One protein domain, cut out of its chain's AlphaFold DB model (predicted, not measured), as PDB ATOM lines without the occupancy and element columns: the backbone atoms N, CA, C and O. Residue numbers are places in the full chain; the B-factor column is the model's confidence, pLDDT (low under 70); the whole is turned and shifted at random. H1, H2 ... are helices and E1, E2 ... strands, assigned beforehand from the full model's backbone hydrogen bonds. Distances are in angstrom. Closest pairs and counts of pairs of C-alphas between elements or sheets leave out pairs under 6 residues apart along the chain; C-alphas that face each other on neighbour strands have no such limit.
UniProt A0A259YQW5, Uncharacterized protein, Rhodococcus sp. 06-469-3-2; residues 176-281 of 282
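What this domain is: This is residues 176 to 281 of the 282 residues of an uncharacterized protein of Rhodococcus sp. 06-469-3-2 (UniProt A0A259YQW5). One strongly twisted sheet of six strands curls round helix H1, while the short helix H2 only grazes the sheet. Two three-strand meanders, each strand antiparallel to the one before, E1 E2 E3 and E4 E5 E6, join through parallel E3 and E4. The 106 printed residues hold E1 E2 E3 H1 E4 E5 E6 H2 in that order; the mixed sheet runs E1 E2 E3 E4 E5 E6, and the class is mixed, helices and strands. It is compact and rounded, with a radius of gyration of the C-alphas of 13.3 A and spans of 38 by 30 by 23 A.

How they stand to each other: Start at E1, residues 176 to 184, in a hairpin with E2, residues 193 to 202: N 180 and O 197 are 2.9 A apart. E2 and E3, residues 205 to 211, form a hairpin with N 198 and O 210 at 2.9 A. H1, residues 224 to 232, is on the sheet; its closest C-alphas with E1 are Ala 230 and Val 184, 6.2 A. E3, H1 and E4, residues 239 to 245, make a strand-helix-strand unit, parallel strands with a helix between, its crossover right-handed; N 241 and O 209 are 2.8 A apart. E5, residues 258 to 263, forms hairpins with E4, N 242 to O 261 at 2.8 A, and E6, residues 269 to 271, N 262 to O 270 at 2.8 A. H2, residues 274 to 280, grazes the sheet; its closest C-alphas with E5 are Leu 274 and Tyr 260, 6.8 A. In H1 and H2 every O i to N i+4 pair is within hydrogen-bond range.

Where its parts are: Find C-alpha 176 at (142.086, 170.839, 168.896), where E1 begins its 24.4 A; E2 spans 28.1 A, E3 17.4 A, H1 12.0 A, E4 19.8 A, E5 15.9 A, E6 6.8 A and H2 10.1 A, ending at C-alpha 280, (137.711, 162.000, 171.261).

The domain as a whole: The farthest C-alphas, Gly 203 and Asp 248, are 38.8 A apart. The printed part has no cut; links E3 to H1 and E4 to E5 are long. Look for pLDDT under 70 at residues 187 to 191, 213 to 220 and 246 to 258.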
ATOM      1  N   VAL A 176     142.548 169.558 169.428       78.44
ATOM      2  CA  VAL A 176     142.086 170.839 168.896       78.44
ATOM      3  C   VAL A 176     140.744 170.634 168.210       78.44
ATOM      4  O   VAL A 176     140.640 169.897 167.227       78.44
ATOM      5  N   LEU A 177     139.717 171.314 168.720       78.81
ATOM      6  CA  LEU A 177     138.379 171.296 168.139       78.81
ATOM      7  C   LEU A 177     138.224 172.359 167.052       78.81
ATOM      8  O   LEU A 177     138.328 173.559 167.323       78.81
ATOM      9  N   GLY A 178     137.891 171.912 165.845       70.19
ATOM     10  CA  GLY A 178     137.492 172.745 164.716       70.19
ATOM     11  C   GLY A 178     135.977 172.750 164.514       70.19
ATOM     12  O   GLY A 178     135.273 171.815 164.901       70.19
ATOM     13  N   SER A 179     135.475 173.818 163.899       70.62
ATOM     14  CA  SER A 179     134.091 173.920 163.429       70.62
ATOM     15  C   SER A 179     134.125 174.192 161.937       70.62
ATOM     16  O   SER A 179     134.580 175.246 161.503       70.62
ATOM     17  N   GLU A 180     133.657 173.224 161.168       78.69
ATOM     18  CA  GLU A 180     133.753 173.180 159.717       78.69
ATOM     19  C   GLU A 180     132.386 172.833 159.123       78.69
ATOM     20  O   GLU A 180     131.390 172.641 159.828       78.69
ATOM     21  N   SER A 181     132.329 172.738 157.800       79.44
ATOM     22  CA  SER A 181     131.170 172.206 157.098       79.44
ATOM     23  C   SER A 181     131.578 171.240 155.997       79.44
ATOM     24  O   SER A 181     132.630 171.408 155.376       79.44
ATOM     25  N   ILE A 182     130.709 170.275 155.716       83.44
ATOM     26  CA  ILE A 182     130.769 169.433 154.517       83.44
ATOM     27  C   ILE A 182     129.581 169.757 153.616       83.44
ATOM     28  O   ILE A 182     128.521 170.149 154.102       83.44
ATOM     29  N   THR A 183     129.755 169.603 152.309       84.25
ATOM     30  CA  THR A 183     128.661 169.711 151.337       84.25
ATOM     31  C   THR A 183     128.348 168.317 150.822       84.25
ATOM     32  O   THR A 183     129.260 167.566 150.494       84.25
ATOM     33  N   VAL A 184     127.070 167.965 150.813       84.31
ATOM     34  CA  VAL A 184     126.571 166.618 150.553       84.31
ATOM     35  C   VAL A 184     125.528 166.715 149.451       84.31
ATOM     36  O   VAL A 184     124.471 167.321 149.639       84.31
ATOM     37  N   ASP A 185     125.815 166.104 148.308       83.38
ATOM     38  CA  ASP A 185     124.863 165.982 147.210       83.38
ATOM     39  C   ASP A 185     123.883 164.848 147.513       83.38
ATOM     40  O   ASP A 185     124.232 163.669 147.470       83.38
ATOM     41  N   ILE A 186     122.643 165.200 147.856       77.62
ATOM     42  CA  ILE A 186     121.606 164.219 148.184       77.62
ATOM     43  C   ILE A 186     120.815 163.915 146.908       77.62
ATOM     44  O   ILE A 186     120.103 164.798 146.429       77.62
ATOM     45  N   PRO A 187     120.856 162.675 146.377       69.81
ATOM     46  CA  PRO A 187     120.281 162.356 145.066       69.81
ATOM     47  C   PRO A 187     118.779 162.647 144.916       69.81
ATOM     48  O   PRO A 187     118.292 162.813 143.803       69.81
ATOM     49  N   ALA A 188     118.038 162.681 146.027       68.19
ATOM     50  CA  ALA A 188     116.589 162.892 146.055       68.19
ATOM     51  C   ALA A 188     116.170 164.339 146.374       68.19
ATOM     52  O   ALA A 188     114.977 164.598 146.526       68.19
ATOM     53  N   ASP A 189     117.119 165.266 146.521       66.88
ATOM     54  CA  ASP A 189     116.846 166.621 146.993       66.88
ATOM     55  C   ASP A 189     117.092 167.694 145.926       66.88
ATOM     56  O   ASP A 189     117.747 167.463 144.913       66.88
ATOM     57  N   THR A 190     116.553 168.897 146.147       66.31
ATOM     58  CA  THR A 190     116.616 170.012 145.175       66.31
ATOM     59  C   THR A 190     117.993 170.685 145.051       66.31
ATOM     60  O   THR A 190     118.121 171.685 144.343       66.31
ATOM     61  N   GLY A 191     119.029 170.144 145.696       69.88
ATOM     62  CA  GLY A 191     120.406 170.623 145.602       69.88
ATOM     63  C   GLY A 191     121.317 170.076 146.710       69.88
ATOM     64  O   GLY A 191     120.847 169.353 147.592       69.88
ATOM     65  N   PRO A 192     122.618 170.428 146.678       75.38
ATOM     66  CA  PRO A 192     123.559 170.100 147.743       75.38
ATOM     67  C   PRO A 192     123.085 170.641 149.091       75.38
ATOM     68  O   PRO A 192     122.697 171.807 149.210       75.38
ATOM     69  N   ARG A 193     123.187 169.815 150.134       75.25
ATOM     70  CA  ARG A 193     122.982 170.237 151.520       75.25
ATOM     71  C   ARG A 193     124.317 170.420 152.216       75.25
ATOM     72  O   ARG A 193     125.219 169.599 152.094       75.25
ATOM     73  N   VAL A 194     124.425 171.487 152.993       76.00
ATOM     74  CA  VAL A 194     125.607 171.749 153.815       76.00
ATOM     75  C   VAL A 194     125.353 171.201 155.210       76.00
ATOM     76  O   VAL A 194     124.293 171.458 155.757       76.00
ATOM     77  N   PHE A 195     126.298 170.472 155.797       75.44
ATOM     78  CA  PHE A 195     126.201 169.963 157.166       75.44
ATOM     79  C   PHE A 195     127.301 170.576 158.034       75.44
ATOM     80  O   PHE A 195     128.463 170.569 157.614       75.44
ATOM     81  N   PRO A 196     126.976 171.087 159.238       74.62
ATOM     82  CA  PRO A 196     127.989 171.454 160.212       74.62
ATOM     83  C   PRO A 196     128.726 170.203 160.669       74.62
ATOM     84  O   PRO A 196     128.097 169.178 160.953       74.62
ATOM     85  N   VAL A 197     130.042 170.315 160.810       81.00
ATOM     86  CA  VAL A 197     130.857 169.273 161.423       81.00
ATOM     87  C   VAL A 197     131.789 169.860 162.475       81.00
ATOM     88  O   VAL A 197     132.361 170.937 162.288       81.00
ATOM     89  N   THR A 198     131.981 169.132 163.569       82.06
ATOM     90  CA  THR A 198     133.073 169.389 164.507       82.06
ATOM     91  C   THR A 198     134.185 168.398 164.240       82.06
ATOM     92  O   THR A 198     133.949 167.196 164.180       82.06
ATOM     93  N   THR A 199     135.403 168.902 164.080       87.00
ATOM     94  CA  THR A 199     136.597 168.082 163.871       87.00
ATOM     95  C   THR A 199     137.413 168.049 165.152       87.00
ATOM     96  O   THR A 199     137.645 169.100 165.742       87.00
ATOM     97  N   ALA A 200     137.898 166.883 165.552       87.81
ATOM     98  CA  ALA A 200     138.937 166.756 166.563       87.81
ATOM     99  C   ALA A 200     140.264 166.448 165.872       87.81
ATOM    100  O   ALA A 200     140.328 165.538 165.040       87.81
ATOM    101  N   ALA A 201     141.300 167.222 166.193       90.06
ATOM    102  CA  ALA A 201     142.628 167.062 165.619       90.06
ATOM    103  C   ALA A 201     143.714 166.959 166.689       90.06
ATOM    104  O   ALA A 201     143.689 167.694 167.673       90.06
ATOM    105  N   ILE A 202     144.708 166.104 166.456       90.62
ATOM    106  CA  ILE A 202     145.928 165.996 167.265       90.62
ATOM    107  C   ILE A 202     147.115 166.195 166.325       90.62
ATOM    108  O   ILE A 202     147.189 165.573 165.265       90.62
ATOM    109  N   GLY A 203     148.031 167.101 166.674       85.56
ATOM    110  CA  GLY A 203     149.198 167.392 165.830       85.56
ATOM    111  C   GLY A 203     148.834 167.884 164.420       85.56
ATOM    112  O   GLY A 203     149.563 167.621 163.469       85.56
ATOM    113  N   GLY A 204     147.682 168.549 164.268       84.88
ATOM    114  CA  GLY A 204     147.179 169.050 162.983       84.88
ATOM    115  C   GLY A 204     146.478 168.010 162.100       84.88
ATOM    116  O   GLY A 204     145.911 168.382 161.075       84.88
ATOM    117  N   ALA A 205     146.457 166.732 162.491       91.25
ATOM    118  CA  ALA A 205     145.725 165.685 161.786       91.25
ATOM    119  C   ALA A 205     144.347 165.469 162.424       91.25
ATOM    120  O   ALA A 205     144.253 165.235 163.626       91.25
ATOM    121  N   VAL A 206     143.282 165.530 161.620       94.25
ATOM    122  CA  VAL A 206     141.912 165.250 162.078       94.25
ATOM    123  C   VAL A 206     141.727 163.743 162.248       94.25
ATOM    124  O   VAL A 206     141.848 162.996 161.278       94.25
ATOM    125  N   HIS A 207     141.420 163.303 163.469       94.31
ATOM    126  CA  HIS A 207     141.214 161.889 163.808       94.31
ATOM    127  C   HIS A 207     139.742 161.523 164.017       94.31
ATOM    128  O   HIS A 207     139.386 160.349 163.923       94.31
ATOM    129  N   ALA A 208     138.875 162.502 164.279       94.19
ATOM    130  CA  ALA A 208     137.437 162.286 164.407       94.19
ATOM    131  C   ALA A 208     136.634 163.476 163.874       94.19
ATOM    132  O   ALA A 208     137.034 164.634 164.018       94.19
ATOM    133  N   VAL A 209     135.480 163.186 163.276       92.56
ATOM    134  CA  VAL A 209     134.540 164.177 162.746       92.56
ATOM    135  C   VAL A 209     133.140 163.853 163.245       92.56
ATOM    136  O   VAL A 209     132.659 162.740 163.068       92.56
ATOM    137  N   MET A 210     132.486 164.833 163.861       89.25
ATOM    138  CA  MET A 210     131.109 164.758 164.333       89.25
ATOM    139  C   MET A 210     130.203 165.559 163.406       89.25
ATOM    140  O   MET A 210     130.281 166.785 163.375       89.25
ATOM    141  N   ILE A 211     129.321 164.883 162.679       85.88
ATOM    142  CA  ILE A 211     128.300 165.497 161.832       85.88
ATOM    143  C   ILE A 211     127.120 165.893 162.717       85.88
ATOM    144  O   ILE A 211     126.581 165.072 163.464       85.88
ATOM    145  N   ALA A 212     126.729 167.166 162.658       74.94
ATOM    146  CA  ALA A 212     125.543 167.636 163.360       74.94
ATOM    147  C   ALA A 212     124.277 167.010 162.767       74.94
ATOM    148  O   ALA A 212     124.166 166.780 161.562       74.94
ATOM    149  N   GLU A 213     123.293 166.804 163.631       68.69
ATOM    150  CA  GLU A 213     121.999 166.270 163.247       68.69
ATOM    151  C   GLU A 213     121.295 167.148 162.198       68.69
ATOM    152  O   GLU A 213     121.192 168.362 162.363       68.69
ATOM    153  N   TYR A 214     120.793 166.512 161.133       57.78
ATOM    154  CA  TYR A 214     119.930 167.080 160.084       57.78
ATOM    155  C   TYR A 214     120.389 168.390 159.409       57.78
ATOM    156  O   TYR A 214     119.624 168.974 158.644       57.78
ATOM    157  N   GLY A 215     121.635 168.825 159.598       53.66
ATOM    158  CA  GLY A 215     122.163 170.030 158.961       53.66
ATOM    159  C   GLY A 215     121.527 171.341 159.473       53.66
ATOM    160  O   GLY A 215     120.833 171.360 160.487       53.66
ATOM    161  N   PRO A 216     121.761 172.474 158.789       46.47
ATOM    162  CA  PRO A 216     121.302 173.800 159.201       46.47
ATOM    163  C   PRO A 216     119.776 173.966 159.186       46.47
ATOM    164  O   PRO A 216     119.237 174.890 159.796       46.47
ATOM    165  N   ILE A 217     119.071 173.093 158.462       42.16
ATOM    166  CA  ILE A 217     117.628 173.143 158.241       42.16
ATOM    167  C   ILE A 217     117.125 171.712 158.418       42.16
ATOM    168  O   ILE A 217     117.461 170.853 157.609       42.16
ATOM    169  N   GLY A 218     116.367 171.454 159.489       52.47
ATOM    170  CA  GLY A 218     115.915 170.105 159.846       52.47
ATOM    171  C   GLY A 218     115.297 169.324 158.675       52.47
ATOM    172  O   GLY A 218     114.713 169.904 157.762       52.47
ATOM    173  N   GLY A 219     115.408 167.996 158.705       59.06
ATOM    174  CA  GLY A 219     115.000 167.131 157.599       59.06
ATOM    175  C   GLY A 219     115.223 165.653 157.907       59.06
ATOM    176  O   GLY A 219     115.444 165.284 159.053       59.06
ATOM    177  N   VAL A 220     115.152 164.798 156.886       64.50
ATOM    178  CA  VAL A 220     115.509 163.375 157.009       64.50
ATOM    179  C   VAL A 220     117.024 163.234 156.878       64.50
ATOM    180  O   VAL A 220     117.625 163.888 156.017       64.50
ATOM    181  N   SER A 221     117.631 162.395 157.724       71.19
ATOM    182  CA  SER A 221     119.070 162.114 157.659       71.19
ATOM    183  C   SER A 221     119.407 161.523 156.283       71.19
ATOM    184  O   SER A 221     118.703 160.609 155.839       71.19
ATOM    185  N   PRO A 222     120.431 162.044 155.587       79.00
ATOM    186  CA  PRO A 222     120.867 161.487 154.316       79.00
ATOM    187  C   PRO A 222     121.348 160.041 154.446       79.00
ATOM    188  O   PRO A 222     121.592 159.513 155.536       79.00
ATOM    189  N   ASP A 223     121.539 159.407 153.293       87.06
ATOM    190  CA  ASP A 223     122.221 158.124 153.236       87.06
ATOM    191  C   ASP A 223     123.606 158.232 153.905       87.06
ATOM    192  O   ASP A 223     124.363 159.180 153.672       87.06
ATOM    193  N   GLY A 224     123.907 157.271 154.782       89.75
ATOM    194  CA  GLY A 224     125.131 157.296 155.580       89.75
ATOM    195  C   GLY A 224     126.387 157.169 154.721       89.75
ATOM    196  O   GLY A 224     127.424 157.708 155.092       89.75
ATOM    197  N   HIS A 225     126.296 156.529 153.552       91.81
ATOM    198  CA  HIS A 225     127.406 156.390 152.615       91.81
ATOM    199  C   HIS A 225     127.792 157.740 152.022       91.81
ATOM    200  O   HIS A 225     128.976 158.059 151.931       91.81
ATOM    201  N   VAL A 226     126.802 158.567 151.683       90.62
ATOM    202  CA  VAL A 226     127.045 159.909 151.139       90.62
ATOM    203  C   VAL A 226     127.664 160.811 152.213       90.62
ATOM    204  O   VAL A 226     128.609 161.544 151.926       90.62
ATOM    205  N   LEU A 227     127.197 160.710 153.465       90.19
ATOM    206  CA  LEU A 227     127.795 161.425 154.601       90.19
ATOM    207  C   LEU A 227     129.244 160.994 154.860       90.19
ATOM    208  O   LEU A 227     130.126 161.845 154.961       90.19
ATOM    209  N   ALA A 228     129.492 159.684 154.951       93.56
ATOM    210  CA  ALA A 228     130.821 159.135 155.193       93.56
ATOM    211  C   ALA A 228     131.792 159.520 154.071       93.56
ATOM    212  O   ALA A 228     132.889 159.987 154.355       93.56
ATOM    213  N   THR A 229     131.363 159.418 152.811       94.06
ATOM    214  CA  THR A 229     132.174 159.800 151.646       94.06
ATOM    215  C   THR A 229     132.548 161.280 151.696       94.06
ATOM    216  O   THR A 229     133.729 161.609 151.641       94.06
ATOM    217  N   ALA A 230     131.582 162.178 151.923       92.75
ATOM    218  CA  ALA A 230     131.848 163.616 151.995       92.75
ATOM    219  C   ALA A 230     132.831 163.999 153.121       92.75
ATOM    220  O   ALA A 230     133.592 164.959 152.986       92.75
ATOM    221  N   VAL A 231     132.825 163.263 154.238       94.81
ATOM    222  CA  VAL A 231     133.799 163.451 155.323       94.81
ATOM    223  C   VAL A 231     135.163 162.877 154.952       94.81
ATOM    224  O   VAL A 231     136.166 163.574 155.090       94.81
ATOM    225  N   LEU A 232     135.214 161.628 154.490       95.19
ATOM    226  CA  LEU A 232     136.459 160.903 154.237       95.19
ATOM    227  C   LEU A 232     137.220 161.442 153.018       95.19
ATOM    228  O   LEU A 232     138.446 161.422 153.023       95.19
ATOM    229  N   ASP A 233     136.537 162.026 152.034       94.81
ATOM    230  CA  ASP A 233     137.187 162.740 150.927       94.81
ATOM    231  C   ASP A 233     138.026 163.928 151.428       94.81
ATOM    232  O   ASP A 233     139.067 164.256 150.854       94.81
ATOM    233  N   ARG A 234     137.594 164.570 152.524       94.62
ATOM    234  CA  ARG A 234     138.304 165.697 153.147       94.62
ATOM    235  C   ARG A 234     139.264 165.253 154.252       94.62
ATOM    236  O   ARG A 234     140.333 165.846 154.401       94.62
ATOM    237  N   TRP A 235     138.904 164.224 155.017       96.12
ATOM    238  CA  TRP A 235     139.682 163.686 156.137       96.12
ATOM    239  C   TRP A 235     139.739 162.149 156.078       96.12
ATOM    240  O   TRP A 235     139.015 161.479 156.814       96.12
ATOM    241  N   PRO A 236     140.629 161.571 155.245       93.31
ATOM    242  CA  PRO A 236     140.600 160.142 154.899       93.31
ATOM    243  C   PRO A 236     140.771 159.161 156.059       93.31
ATOM    244  O   PRO A 236     140.352 158.014 155.962       93.31
ATOM    245  N   ASN A 237     141.397 159.601 157.150       92.94
ATOM    246  CA  ASN A 237     141.698 158.759 158.310       92.94
ATOM    247  C   ASN A 237     140.800 159.063 159.516       92.94
ATOM    248  O   ASN A 237     141.055 158.558 160.610       92.94
ATOM    249  N   ALA A 238     139.795 159.926 159.355       95.81
ATOM    250  CA  ALA A 238     138.935 160.307 160.459       95.81
ATOM    251  C   ALA A 238     137.879 159.236 160.743       95.81
ATOM    252  O   ALA A 238     137.257 158.691 159.834       95.81
ATOM    253  N   ARG A 239     137.611 158.999 162.028       96.19
ATOM    254  CA  ARG A 239     136.387 158.317 162.453       96.19
ATOM    255  C   ARG A 239     135.203 159.251 162.249       96.19
ATOM    256  O   ARG A 239     135.266 160.417 162.649       96.19
ATOM    257  N   VAL A 240     134.140 158.753 161.632       95.06
ATOM    258  CA  VAL A 240     132.978 159.565 161.273       95.06
ATOM    259  C   VAL A 240     131.836 159.244 162.220       95.06
ATOM    260  O   VAL A 240     131.379 158.110 162.293       95.06
ATOM    261  N   PHE A 241     131.357 160.252 162.932       92.06
ATOM    262  CA  PHE A 241     130.216 160.140 163.825       92.06
ATOM    263  C   PHE A 241     129.077 161.007 163.318       92.06
ATOM    264  O   PHE A 241     129.290 162.119 162.842       92.06
ATOM    265  N   GLU A 242     127.858 160.513 163.451       87.44
ATOM    266  CA  GLU A 242     126.640 161.274 163.228       87.44
ATOM    267  C   GLU A 242     125.908 161.403 164.560       87.44
ATOM    268  O   GLU A 242     125.605 160.406 165.225       87.44
ATOM    269  N   ARG A 243     125.596 162.641 164.939       80.88
ATOM    270  CA  ARG A 243     124.656 162.902 166.024       80.88
ATOM    271  C   ARG A 243     123.232 162.776 165.506       80.88
ATOM    272  O   ARG A 243     122.894 163.330 164.460       80.88
ATOM    273  N   ARG A 244     122.386 162.081 166.259       78.50
ATOM    274  CA  ARG A 244     120.977 161.858 165.930       78.50
ATOM    275  C   ARG A 244     120.113 162.092 167.157       78.50
ATOM    276  O   ARG A 244     120.592 161.919 168.274       78.50
ATOM    277  N   SER A 245     118.844 162.426 166.956       70.12
ATOM    278  CA  SER A 245     117.844 162.440 168.020       70.12
ATOM    279  C   SER A 245     116.738 161.425 167.772       70.12
ATOM    280  O   SER A 245     116.550 160.914 166.665       70.12
ATOM    281  N   THR A 246     115.991 161.138 168.833       64.44
ATOM    282  CA  THR A 246     114.781 160.308 168.805       64.44
ATOM    283  C   THR A 246     113.551 161.049 168.250       64.44
ATOM    284  O   THR A 246     112.470 160.467 168.185       64.44
ATOM    285  N   GLY A 247     113.680 162.322 167.847       56.12
ATOM    286  CA  GLY A 247     112.567 163.166 167.402       56.12
ATOM    287  C   GLY A 247     112.336 163.167 165.884       56.12
ATOM    288  O   GLY A 247     113.233 163.479 165.106       56.12
ATOM    289  N   ASP A 248     111.092 162.920 165.458       51.00
ATOM    290  CA  ASP A 248     110.713 162.800 164.036       51.00
ATOM    291  C   ASP A 248     110.600 164.130 163.259       51.00
ATOM    292  O   ASP A 248     110.433 164.123 162.037       51.00
ATOM    293  N   ARG A 249     110.643 165.299 163.915       45.91
ATOM    294  CA  ARG A 249     110.508 166.612 163.250       45.91
ATOM    295  C   ARG A 249     111.252 167.696 164.014       45.91
ATOM    296  O   ARG A 249     110.934 167.901 165.179       45.91
ATOM    297  N   GLY A 250     112.165 168.398 163.325       51.81
ATOM    298  CA  GLY A 250     112.774 169.685 163.709       51.81
ATOM    299  C   GLY A 250     112.730 169.963 165.208       51.81
ATOM    300  O   GLY A 250     111.841 170.679 165.666       51.81
ATOM    301  N   ALA A 251     113.637 169.308 165.932       49.75
ATOM    302  CA  ALA A 251     113.520 169.035 167.352       49.75
ATOM    303  C   ALA A 251     113.220 170.283 168.192       49.75
ATOM    304  O   ALA A 251     113.931 171.287 168.125       49.75
ATOM    305  N   ASP A 252     112.176 170.195 169.017       53.38
ATOM    306  CA  ASP A 252     112.085 171.027 170.210       53.38
ATOM    307  C   ASP A 252     113.308 170.681 171.080       53.38
ATOM    308  O   ASP A 252     113.373 169.559 171.595       53.38
ATOM    309  N   PRO A 253     114.282 171.593 171.253       53.53
ATOM    310  CA  PRO A 253     115.516 171.302 171.972       53.53
ATOM    311  C   PRO A 253     115.277 170.977 173.459       53.53
ATOM    312  O   PRO A 253     116.189 170.542 174.154       53.53
ATOM    313  N   ARG A 254     114.051 171.161 173.967       53.41
ATOM    314  CA  ARG A 254     113.654 170.845 175.350       53.41
ATOM    315  C   ARG A 254     113.237 169.390 175.548       53.41
ATOM    316  O   ARG A 254     113.248 168.911 176.675       53.41
ATOM    317  N   GLY A 255     112.846 168.705 174.474       51.06
ATOM    318  CA  GLY A 255     112.568 167.263 174.455       51.06
ATOM    319  C   GLY A 255     113.694 166.466 173.799       51.06
ATOM    320  O   GLY A 255     113.472 165.348 173.348       51.06
ATOM    321  N   TYR A 256     114.867 167.083 173.670       55.97
ATOM    322  CA  TYR A 256     115.959 166.593 172.856       55.97
ATOM    323  C   TYR A 256     116.786 165.548 173.601       55.97
ATOM    324  O   TYR A 256     117.550 165.870 174.510       55.97
ATOM    325  N   GLU A 257     116.648 164.296 173.181       62.59
ATOM    326  CA  GLU A 257     117.564 163.218 173.532       62.59
ATOM    327  C   GLU A 257     118.402 162.891 172.296       62.59
ATOM    328  O   GLU A 257     117.861 162.446 171.280       62.59
ATOM    329  N   CYS A 258     119.714 163.143 172.369       68.94
ATOM    330  CA  CYS A 258     120.640 162.721 171.326       68.94
ATOM    331  C   CYS A 258     121.359 161.429 171.669       68.94
ATOM    332  O   CYS A 258     121.751 161.193 172.810       68.94
ATOM    333  N   PHE A 259     121.641 160.675 170.621       76.69
ATOM    334  CA  PHE A 259     122.575 159.568 170.616       76.69
ATOM    335  C   PHE A 259     123.535 159.723 169.435       76.69
ATOM    336  O   PHE A 259     123.314 160.518 168.514       76.69
ATOM    337  N   TYR A 260     124.626 158.970 169.479       84.38
ATOM    338  CA  TYR A 260     125.674 159.015 168.473       84.38
ATOM    339  C   TYR A 260     125.737 157.678 167.766       84.38
ATOM    340  O   TYR A 260     125.627 156.624 168.393       84.38
ATOM    341  N   VAL A 261     125.931 157.732 166.457       90.25
ATOM    342  CA  VAL A 261     126.253 156.555 165.659       90.25
ATOM    343  C   VAL A 261     127.583 156.782 164.965       90.25
ATOM    344  O   VAL A 261     127.871 157.885 164.504       90.25
ATOM    345  N   GLU A 262     128.400 155.744 164.897       95.12
ATOM    346  CA  GLU A 262     129.589 155.726 164.058       95.12
ATOM    347  C   GLU A 262     129.192 155.256 162.657       95.12
ATOM    348  O   GLU A 262     128.397 154.324 162.500       95.12
ATOM    349  N   LEU A 263     129.709 155.949 161.649       94.69
ATOM    350  CA  LEU A 263     129.593 155.601 160.244       94.69
ATOM    351  C   LEU A 263     130.894 154.920 159.825       94.69
ATOM    352  O   LEU A 263     131.965 155.528 159.884       94.69
ATOM    353  N   ASP A 264     130.803 153.666 159.385       92.94
ATOM    354  CA  ASP A 264     131.934 153.028 158.712       92.94
ATOM    355  C   ASP A 264     132.130 153.598 157.292       92.94
ATOM    356  O   ASP A 264     131.335 154.403 156.801       92.94
ATOM    357  N   SER A 265     133.187 153.178 156.593       88.62
ATOM    358  CA  SER A 265     133.471 153.656 155.231       88.62
ATOM    359  C   SER A 265     132.400 153.270 154.202       88.62
ATOM    360  O   SER A 265     132.313 153.884 153.139       88.62
ATOM    361  N   SER A 266     131.559 152.274 154.503       90.44
ATOM    362  CA  SER A 266     130.394 151.928 153.685       90.44
ATOM    363  C   SER A 266     129.172 152.795 154.003       90.44
ATOM    364  O   SER A 266     128.189 152.751 153.270       90.44
ATOM    365  N   GLY A 267     129.233 153.609 155.062       90.12
ATOM    366  CA  GLY A 267     128.129 154.432 155.539       90.12
ATOM    367  C   GLY A 267     127.147 153.704 156.446       90.12
ATOM    368  O   GLY A 267     126.059 154.221 156.727       90.12
ATOM    369  N   ARG A 268     127.484 152.493 156.896       93.81
ATOM    370  CA  ARG A 268     126.645 151.758 157.833       93.81
ATOM    371  C   ARG A 268     126.763 152.397 159.210       93.81
ATOM    372  O   ARG A 268     127.857 152.682 159.682       93.81
ATOM    373  N   ARG A 269     125.610 152.581 159.852       92.69
ATOM    374  CA  ARG A 269     125.500 153.131 161.203       92.69
ATOM    375  C   ARG A 269     125.602 152.020 162.240       92.69
ATOM    376  O   ARG A 269     124.878 151.025 162.142       92.69
ATOM    377  N   SER A 270     126.443 152.225 163.238       92.94
ATOM    378  CA  SER A 270     126.496 151.427 164.464       92.94
ATOM    379  C   SER A 270     126.413 152.336 165.680       92.94
ATOM    380  O   SER A 270     126.964 153.434 165.653       92.94
ATOM    381  N   ASP A 271     125.753 151.879 166.741       89.88
ATOM    382  CA  ASP A 271     125.675 152.628 167.995       89.88
ATOM    383  C   ASP A 271     127.081 152.951 168.510       89.88
ATOM    384  O   ASP A 271     127.964 152.089 168.521       89.88
ATOM    385  N   ALA A 272     127.285 154.201 168.919       87.38
ATOM    386  CA  ALA A 272     128.540 154.657 169.491       87.38
ATOM    387  C   ALA A 272     128.370 154.927 170.987       87.38
ATOM    388  O   ALA A 272     127.398 155.549 171.422       87.38
ATOM    389  N   ASP A 273     129.343 154.475 171.773       85.19
ATOM    390  CA  ASP A 273     129.388 154.762 173.202       85.19
ATOM    391  C   ASP A 273     129.654 156.255 173.453       85.19
ATOM    392  O   ASP A 273     130.612 156.832 172.930       85.19
ATOM    393  N   LEU A 274     128.799 156.885 174.260       78.44
ATOM    394  CA  LEU A 274     128.833 158.327 174.505       78.44
ATOM    395  C   LEU A 274     130.130 158.775 175.185       78.44
ATOM    396  O   LEU A 274     130.637 159.861 174.889       78.44
ATOM    397  N   GLU A 275     130.649 157.974 176.111       78.00
ATOM    398  CA  GLU A 275     131.860 158.307 176.856       78.00
ATOM    399  C   GLU A 275     133.084 158.236 175.938       78.00
ATOM    400  O   GLU A 275     133.867 159.187 175.878       78.00
ATOM    401  N   ALA A 276     133.177 157.178 175.129       79.62
ATOM    402  CA  ALA A 276     134.212 157.020 174.115       79.62
ATOM    403  C   ALA A 276     134.172 158.132 173.059       79.62
ATOM    404  O   ALA A 276     135.216 158.673 172.699       79.62
ATOM    405  N   VAL A 277     132.980 158.508 172.580       82.56
ATOM    406  CA  VAL A 277     132.820 159.645 171.664       82.56
ATOM    407  C   VAL A 277     133.271 160.932 172.346       82.56
ATOM    408  O   VAL A 277     134.101 161.647 171.798       82.56
ATOM    409  N   SER A 278     132.794 161.212 173.560       76.94
ATOM    410  CA  SER A 278     133.147 162.434 174.295       76.94
ATOM    411  C   SER A 278     134.654 162.567 174.523       76.94
ATOM    412  O   SER A 278     135.183 163.671 174.432       76.94
ATOM    413  N   ALA A 279     135.354 161.461 174.783       80.31
ATOM    414  CA  ALA A 279     136.802 161.447 174.976       80.31
ATOM    415  C   ALA A 279     137.590 161.841 173.714       80.31
ATOM    416  O   ALA A 279     138.685 162.378 173.824       80.31
ATOM    417  N   LEU A 280     137.046 161.615 172.513       83.69
ATOM    418  CA  LEU A 280     137.711 162.000 171.261       83.69
ATOM    419  C   LEU A 280     137.690 163.508 171.009       83.69
ATOM    420  O   LEU A 280     138.491 163.988 170.207       83.69
ATOM    421  N   PHE A 281     136.766 164.224 171.652       76.06
ATOM    422  CA  PHE A 281     136.502 165.645 171.440       76.06
ATOM    423  C   PHE A 281     136.738 166.492 172.706       76.06
ATOM    424  O   PHE A 281     136.179 167.584 172.821       76.06
TER     425      PHE A 281